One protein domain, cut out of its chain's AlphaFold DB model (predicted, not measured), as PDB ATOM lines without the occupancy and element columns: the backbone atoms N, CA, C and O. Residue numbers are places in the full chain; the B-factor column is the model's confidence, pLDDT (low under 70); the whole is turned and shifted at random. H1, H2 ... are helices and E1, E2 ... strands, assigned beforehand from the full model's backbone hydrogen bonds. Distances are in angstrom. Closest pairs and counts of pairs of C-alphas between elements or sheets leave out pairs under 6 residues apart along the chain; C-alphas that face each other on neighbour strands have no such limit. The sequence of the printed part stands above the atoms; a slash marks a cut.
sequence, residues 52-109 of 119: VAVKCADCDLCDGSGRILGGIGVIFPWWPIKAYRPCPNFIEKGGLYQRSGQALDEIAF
ATOM      1  N   VAL A  52     241.977 197.763 251.439       59.06
ATOM      2  CA  VAL A  52     242.216 197.074 250.179       59.06
ATOM      3  C   VAL A  52     241.032 197.413 249.293       59.06
ATOM      4  O   VAL A  52     239.891 197.229 249.708       59.06
ATOM      5  N   ALA A  53     241.282 197.949 248.098       57.03
ATOM      6  CA  ALA A  53     240.220 198.309 247.167       57.03
ATOM      7  C   ALA A  53     239.569 197.023 246.631       57.03
ATOM      8  O   ALA A  53     239.896 196.549 245.539       57.03
ATOM      9  N   VAL A  54     238.699 196.418 247.447       63.22
ATOM     10  CA  VAL A  54     238.043 195.143 247.171       63.22
ATOM     11  C   VAL A  54     237.177 195.349 245.944       63.22
ATOM     12  O   VAL A  54     236.153 196.028 246.006       63.22
ATOM     13  N   LYS A  55     237.594 194.783 244.809       68.25
ATOM     14  CA  LYS A  55     236.759 194.785 243.613       68.25
ATOM     15  C   LYS A  55     235.500 193.988 243.924       68.25
ATOM     16  O   LYS A  55     235.566 192.790 244.188       68.25
ATOM     17  N   CYS A  56     234.369 194.675 243.930       69.38
ATOM     18  CA  CYS A  56     233.085 194.092 244.274       69.38
ATOM     19  C   CYS A  56     232.607 193.225 243.107       69.38
ATOM     20  O   CYS A  56     232.342 193.761 242.033       69.38
ATOM     21  N   ALA A  57     232.525 191.906 243.300       69.44
ATOM     22  CA  ALA A  57     232.106 190.980 242.246       69.44
ATOM     23  C   ALA A  57     230.658 191.245 241.793       69.44
ATOM     24  O   ALA A  57     230.400 191.375 240.602       69.44
ATOM     25  N   ASP A  58     229.753 191.425 242.760       71.06
ATOM     26  CA  ASP A  58     228.310 191.564 242.537       71.06
ATOM     27  C   ASP A  58     227.825 192.990 242.853       71.06
ATOM     28  O   ASP A  58     226.935 193.203 243.681       71.06
ATOM     29  N   CYS A  59     228.462 194.007 242.272       71.19
ATOM     30  CA  CYS A  59     227.989 195.390 242.376       71.19
ATOM     31  C   CYS A  59     227.179 195.767 241.136       71.19
ATOM     32  O   CYS A  59     227.734 196.262 240.157       71.19
ATOM     33  N   ASP A  60     225.862 195.569 241.203       69.88
ATOM     34  CA  ASP A  60     224.938 195.982 240.146       69.88
ATOM     35  C   ASP A  60     225.202 197.433 239.703       69.88
ATOM     36  O   ASP A  60     225.495 198.307 240.524       69.88
ATOM     37  N   LEU A  61     225.085 197.675 238.393       72.56
ATOM     38  CA  LEU A  61     225.386 198.938 237.698       72.56
ATOM     39  C   LEU A  61     226.881 199.336 237.635       72.56
ATOM     40  O   LEU A  61     227.179 200.384 237.059       72.56
ATOM     41  N   CYS A  62     227.823 198.545 238.167       80.44
ATOM     42  CA  CYS A  62     229.237 198.934 238.263       80.44
ATOM     43  C   CYS A  62     230.201 197.777 237.929       80.44
ATOM     44  O   CYS A  62     230.027 196.651 238.377       80.44
ATOM     45  N   ASP A  63     231.291 198.058 237.214       77.56
ATOM     46  CA  ASP A  63     232.317 197.090 236.776       77.56
ATOM     47  C   ASP A  63     233.264 196.596 237.902       77.56
ATOM     48  O   ASP A  63     234.452 196.347 237.693       77.56
ATOM     49  N   GLY A  64     232.765 196.511 239.139       77.06
ATOM     50  CA  GLY A  64     233.508 196.114 240.342       77.06
ATOM     51  C   GLY A  64     234.616 197.081 240.784       77.06
ATOM     52  O   GLY A  64     235.059 197.018 241.927       77.06
ATOM     53  N   SER A  65     235.020 198.027 239.931       79.50
ATOM     54  CA  SER A  65     236.010 199.086 240.189       79.50
ATOM     55  C   SER A  65     235.553 200.165 241.184       79.50
ATOM     56  O   SER A  65     236.311 201.085 241.503       79.50
ATOM     57  N   GLY A  66     234.294 200.090 241.625       84.50
ATOM     58  CA  GLY A  66     233.632 201.094 242.454       84.50
ATOM     59  C   GLY A  66     233.283 202.387 241.726       84.50
ATOM     60  O   GLY A  66     232.937 203.376 242.373       84.50
ATOM     61  N   ARG A  67     233.370 202.413 240.392       85.19
ATOM     62  CA  ARG A  67     233.160 203.610 239.569       85.19
ATOM     63  C   ARG A  67     232.075 203.388 238.532       85.19
ATOM     64  O   ARG A  67     231.799 202.259 238.154       85.19
ATOM     65  N   ILE A  68     231.523 204.494 238.046       88.12
ATOM     66  CA  ILE A  68     230.676 204.540 236.852       88.12
ATOM     67  C   ILE A  68     231.089 205.721 235.969       88.12
ATOM     68  O   ILE A  68     231.527 206.765 236.469       88.12
ATOM     69  N   LEU A  69     230.953 205.569 234.650       88.25
ATOM     70  CA  LEU A  69     231.074 206.683 233.705       88.25
ATOM     71  C   LEU A  69     229.918 207.672 233.919       88.25
ATOM     72  O   LEU A  69     228.779 207.273 234.152       88.25
ATOM     73  N   GLY A  70     230.207 208.969 233.835       86.75
ATOM     74  CA  GLY A  70     229.237 210.035 234.053       86.75
ATOM     75  C   GLY A  70     229.353 211.181 233.049       86.75
ATOM     76  O   GLY A  70     230.375 211.387 232.393       86.75
ATOM     77  N   GLY A  71     228.273 211.959 232.942       85.88
ATOM     78  CA  GLY A  71     228.210 213.127 232.063       85.88
ATOM     79  C   GLY A  71     228.340 212.760 230.582       85.88
ATOM     80  O   GLY A  71     227.832 211.734 230.137       85.88
ATOM     81  N   ILE A  72     229.038 213.604 229.819       85.62
ATOM     82  CA  ILE A  72     229.177 213.479 228.357       85.62
ATOM     83  C   ILE A  72     229.848 212.151 227.949       85.62
ATOM     84  O   ILE A  72     229.505 211.594 226.908       85.62
ATOM     85  N   GLY A  73     230.720 211.586 228.794       84.69
ATOM     86  CA  GLY A  73     231.386 210.301 228.540       84.69
ATOM     87  C   GLY A  73     230.450 209.084 228.481       84.69
ATOM     88  O   GLY A  73     230.857 208.043 227.976       84.69
ATOM     89  N   VAL A  74     229.201 209.208 228.948       86.38
ATOM     90  CA  VAL A  74     228.156 208.176 228.785       86.38
ATOM     91  C   VAL A  74     227.577 208.188 227.365       86.38
ATOM     92  O   VAL A  74     227.208 207.144 226.839       86.38
ATOM     93  N   ILE A  75     227.514 209.365 226.732       88.44
ATOM     94  CA  ILE A  75     226.922 209.570 225.399       88.44
ATOM     95  C   ILE A  75     227.988 209.441 224.299       88.44
ATOM     96  O   ILE A  75     227.700 208.962 223.206       88.44
ATOM     97  N   PHE A  76     229.234 209.823 224.595       89.94
ATOM     98  CA  PHE A  76     230.370 209.733 223.676       89.94
ATOM     99  C   PHE A  76     231.495 208.862 224.263       89.94
ATOM    100  O   PHE A  76     232.444 209.395 224.842       89.94
ATOM    101  N   PRO A  77     231.449 207.525 224.073       84.12
ATOM    102  CA  PRO A  77     232.460 206.601 224.603       84.12
ATOM    103  C   PRO A  77     233.886 206.874 224.099       84.12
ATOM    104  O   PRO A  77     234.865 206.563 224.777       84.12
ATOM    105  N   TRP A  78     234.007 207.474 222.909       86.88
ATOM    106  CA  TRP A  78     235.282 207.826 222.277       86.88
ATOM    107  C   TRP A  78     235.920 209.109 222.834       86.88
ATOM    108  O   TRP A  78     237.068 209.406 222.511       86.88
ATOM    109  N   TRP A  79     235.209 209.879 223.666       84.69
ATOM    110  CA  TRP A  79     235.697 211.167 224.155       84.69
ATOM    111  C   TRP A  79     236.912 210.996 225.101       84.69
ATOM    112  O   TRP A  79     236.924 210.098 225.959       84.69
ATOM    113  N   PRO A  80     237.959 211.842 224.981       79.81
ATOM    114  CA  PRO A  80     239.189 211.679 225.755       79.81
ATOM    115  C   PRO A  80     238.993 211.898 227.263       79.81
ATOM    116  O   PRO A  80     239.549 211.146 228.063       79.81
ATOM    117  N   ILE A  81     238.172 212.875 227.665       82.06
ATOM    118  CA  ILE A  81     238.002 213.277 229.073       82.06
ATOM    119  C   ILE A  81     236.872 212.468 229.728       82.06
ATOM    120  O   ILE A  81     235.691 212.723 229.497       82.06
ATOM    121  N   LYS A  82     237.225 211.495 230.572       82.38
ATOM    122  CA  LYS A  82     236.265 210.605 231.245       82.38
ATOM    123  C   LYS A  82     235.958 211.104 232.657       82.38
ATOM    124  O   LYS A  82     236.779 210.975 233.560       82.38
ATOM    125  N   ALA A  83     234.763 211.661 232.851       84.19
ATOM    126  CA  ALA A  83     234.274 212.058 234.167       84.19
ATOM    127  C   ALA A  83     233.655 210.846 234.885       84.19
ATOM    128  O   ALA A  83     232.556 210.413 234.543       84.19
ATOM    129  N   TYR A  84     234.354 210.295 235.875       85.62
ATOM    130  CA  TYR A  84     233.848 209.188 236.693       85.62
ATOM    131  C   TYR A  84     233.095 209.693 237.929       85.62
ATOM    132  O   TYR A  84     233.491 210.685 238.548       85.62
ATOM    133  N   ARG A  85     232.040 208.976 238.326       86.81
ATOM    134  CA  ARG A  85     231.376 209.131 239.629       86.81
ATOM    135  C   ARG A  85     231.608 207.884 240.500       86.81
ATOM    136  O   ARG A  85     231.850 206.807 239.945       86.81
ATOM    137  N   PRO A  86     231.540 208.006 241.838       87.50
ATOM    138  CA  PRO A  86     231.490 206.843 242.718       87.50
ATOM    139  C   PRO A  86     230.229 206.007 242.463       87.50
ATOM    140  O   PRO A  86     229.156 206.548 242.202       87.50
ATOM    141  N   CYS A  87     230.373 204.689 242.562       88.62
ATOM    142  CA  CYS A  87     229.273 203.733 242.522       88.62
ATOM    143  C   CYS A  87     228.556 203.678 243.891       88.62
ATOM    144  O   CYS A  87     229.233 203.431 244.891       88.62
ATOM    145  N   PRO A  88     227.220 203.855 243.970       86.50
ATOM    146  CA  PRO A  88     226.489 203.812 245.242       86.50
ATOM    147  C   PRO A  88     226.550 202.421 245.888       86.50
ATOM    148  O   PRO A  88     227.064 202.290 246.995       86.50
ATOM    149  N   ASN A  89     226.193 201.371 245.137       86.31
ATOM    150  CA  ASN A  89     226.222 199.970 245.584       86.31
ATOM    151  C   ASN A  89     227.601 199.510 246.094       86.31
ATOM    152  O   ASN A  89     227.693 198.600 246.913       86.31
ATOM    153  N   PHE A  90     228.684 200.123 245.611       84.88
ATOM    154  CA  PHE A  90     230.043 199.828 246.064       84.88
ATOM    155  C   PHE A  90     230.340 200.449 247.430       84.88
ATOM    156  O   PHE A  90     230.879 199.769 248.299       84.88
ATOM    157  N   ILE A  91     229.952 201.713 247.630       83.50
ATOM    158  CA  ILE A  91     230.107 202.417 248.910       83.50
ATOM    159  C   ILE A  91     229.221 201.775 249.983       83.50
ATOM    160  O   ILE A  91     229.683 201.537 251.095       83.50
ATOM    161  N   GLU A  92     227.978 201.428 249.643       84.44
ATOM    162  CA  GLU A  92     227.034 200.761 250.551       84.44
ATOM    163  C   GLU A  92     227.537 199.386 251.022       84.44
ATOM    164  O   GLU A  92     227.326 199.013 252.174       84.44
ATOM    165  N   LYS A  93     228.273 198.659 250.169       80.19
ATOM    166  CA  LYS A  93     228.939 197.392 250.518       80.19
ATOM    167  C   LYS A  93     230.286 197.574 251.244       80.19
ATOM    168  O   LYS A  93     231.021 196.603 251.407       80.19
ATOM    169  N   GLY A  94     230.625 198.792 251.677       80.19
ATOM    170  CA  GLY A  94     231.862 199.105 252.406       80.19
ATOM    171  C   GLY A  94     233.111 199.266 251.528       80.19
ATOM    172  O   GLY A  94     234.221 199.342 252.050       80.19
ATOM    173  N   GLY A  95     232.962 199.323 250.203       79.94
ATOM    174  CA  GLY A  95     234.065 199.560 249.274       79.94
ATOM    175  C   GLY A  95     234.485 201.032 249.233       79.94
ATOM    176  O   GLY A  95     233.650 201.929 249.104       79.94
ATOM    177  N   LEU A  96     235.795 201.302 249.279       80.12
ATOM    178  CA  LEU A  96     236.327 202.669 249.221       80.12
ATOM    179  C   LEU A  96     236.715 203.104 247.801       80.12
ATOM    180  O   LEU A  96     237.496 202.456 247.104       80.12
ATOM    181  N   TYR A  97     236.163 204.238 247.369       77.06
ATOM    182  CA  TYR A  97     236.363 204.804 246.034       77.06
ATOM    183  C   TYR A  97     237.633 205.673 245.938       77.06
ATOM    184  O   TYR A  97     237.747 206.657 246.656       77.06
ATOM    185  N   GLN A  98     238.509 205.363 244.968       79.94
ATOM    186  CA  GLN A  98     239.862 205.917 244.707       79.94
ATOM    187  C   GLN A  98     240.167 207.376 245.149       79.94
ATOM    188  O   GLN A  98     240.422 207.641 246.315       79.94
ATOM    189  N   ARG A  99     240.298 208.389 244.276       80.06
ATOM    190  CA  ARG A  99     240.165 208.502 242.801       80.06
ATOM    191  C   ARG A  99     241.389 207.949 242.037       80.06
ATOM    192  O   ARG A  99     242.315 207.428 242.633       80.06
ATOM    193  N   SER A 100     241.392 208.036 240.703       76.44
ATOM    194  CA  SER A 100     242.590 207.850 239.859       76.44
ATOM    195  C   SER A 100     242.405 208.517 238.494       76.44
ATOM    196  O   SER A 100     241.268 208.643 238.030       76.44
ATOM    197  N   GLY A 101     243.516 208.914 237.872       80.25
ATOM    198  CA  GLY A 101     243.557 209.850 236.745       80.25
ATOM    199  C   GLY A 101     244.060 211.225 237.195       80.25
ATOM    200  O   GLY A 101     244.156 211.482 238.394       80.25
ATOM    201  N   GLN A 102     244.390 212.088 236.235       79.88
ATOM    202  CA  GLN A 102     244.777 213.475 236.509       79.88
ATOM    203  C   GLN A 102     243.600 214.252 237.104       79.88
ATOM    204  O   GLN A 102     242.448 214.065 236.694       79.88
ATOM    205  N   ALA A 103     243.889 215.114 238.074       76.56
ATOM    206  CA  ALA A 103     242.879 215.967 238.681       76.56
ATOM    207  C   ALA A 103     242.529 217.136 237.739       76.56
ATOM    208  O   ALA A 103     243.340 217.553 236.911       76.56
ATOM    209  N   LEU A 104     241.301 217.658 237.826       74.12
ATOM    210  CA  LEU A 104     240.864 218.748 236.940       74.12
ATOM    211  C   LEU A 104     241.664 220.033 237.181       74.12
ATOM    212  O   LEU A 104     241.936 220.762 236.235       74.12
ATOM    213  N   ASP A 105     242.062 220.275 238.425       72.50
ATOM    214  CA  ASP A 105     242.962 221.340 238.856       72.50
ATOM    215  C   ASP A 105     244.376 221.191 238.268       72.50
ATOM    216  O   ASP A 105     244.883 222.154 237.698       72.50
ATOM    217  N   GLU A 106     244.966 219.989 238.283       75.25
ATOM    218  CA  GLU A 106     246.275 219.720 237.657       75.25
ATOM    219  C   GLU A 106     246.286 220.053 236.152       75.25
ATOM    220  O   GLU A 106     247.283 220.546 235.623       75.25
ATOM    221  N   ILE A 107     245.163 219.822 235.461       71.75
ATOM    222  CA  ILE A 107     245.006 220.105 234.025       71.75
ATOM    223  C   ILE A 107     244.651 221.580 233.769       71.75
ATOM    224  O   ILE A 107     245.137 222.166 232.803       71.75
ATOM    225  N   ALA A 108     243.790 222.181 234.598       72.19
ATOM    226  CA  ALA A 108     243.263 223.533 234.383       72.19
ATOM    227  C   ALA A 108     244.215 224.646 234.843       72.19
ATOM    228  O   ALA A 108     244.243 225.707 234.223       72.19
ATOM    229  N   PHE A 109     244.979 224.413 235.912       77.38
ATOM    230  CA  PHE A 109     245.963 225.364 236.441       77.38
ATOM    231  C   PHE A 109     247.400 225.002 236.047       77.38
ATOM    232  O   PHE A 109     248.273 225.864 236.066       77.38
TER     233      PHE A 109
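AT A GLANCE: This is residues 52 to 109 of the 119 residues of the protein "Hypothetical protein" of Craspedostauros australis (UniProt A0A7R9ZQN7). Little regular structure is here: a mostly looped, flat body has a short ribbon of two strands, E1 and E2, in its middle, H1 and H2 at the ribbon's opposite ends, and H3 far off. The 58 printed residues include, in order, E1, H1, E2, H2 and H3, a mixed class with only 22 residues in named elements; the sheet is antiparallel. It is only just loose, close to compact, with radius of gyration of the C-alphas 12.6 A and spans 34 by 25 by 13 A.

HOW THE PARTS SIT: After residues 52 to 66, find E1, residues 67 to 70, antiparallel to E2, residues 83 to 86, at 137 degrees; N 68 and O 85 are 3.0 A apart, within hydrogen-bond range. H1, residues 72 to 75, comes closest to E2 at the C-alphas of Gly 73 and Ala 83, 6.6 A. H2, residues 88 to 92, and E1 are near each other, with 5 pairs of C-alphas within 10 A. H3, residues 104 to 108, is apart from the other four. In H2 and H3 every O i to N i+4 pair is within range; H1 is too short for one.

IN THESE COORDINATES: Find C-alpha 67 at (233.160, 203.610, 239.569), where E1 begins; E1 runs 9.3 A and E2 10.4 A. H3 ends at C-alpha 108, (243.263, 223.533, 234.383).

THE WHOLE: The farthest C-alphas, Asp 58 and Phe 109, are 38.6 A apart. The printed part has no cut; H2 to H3 is a long link. Residues 52 to 57 and 60 have pLDDT under 70.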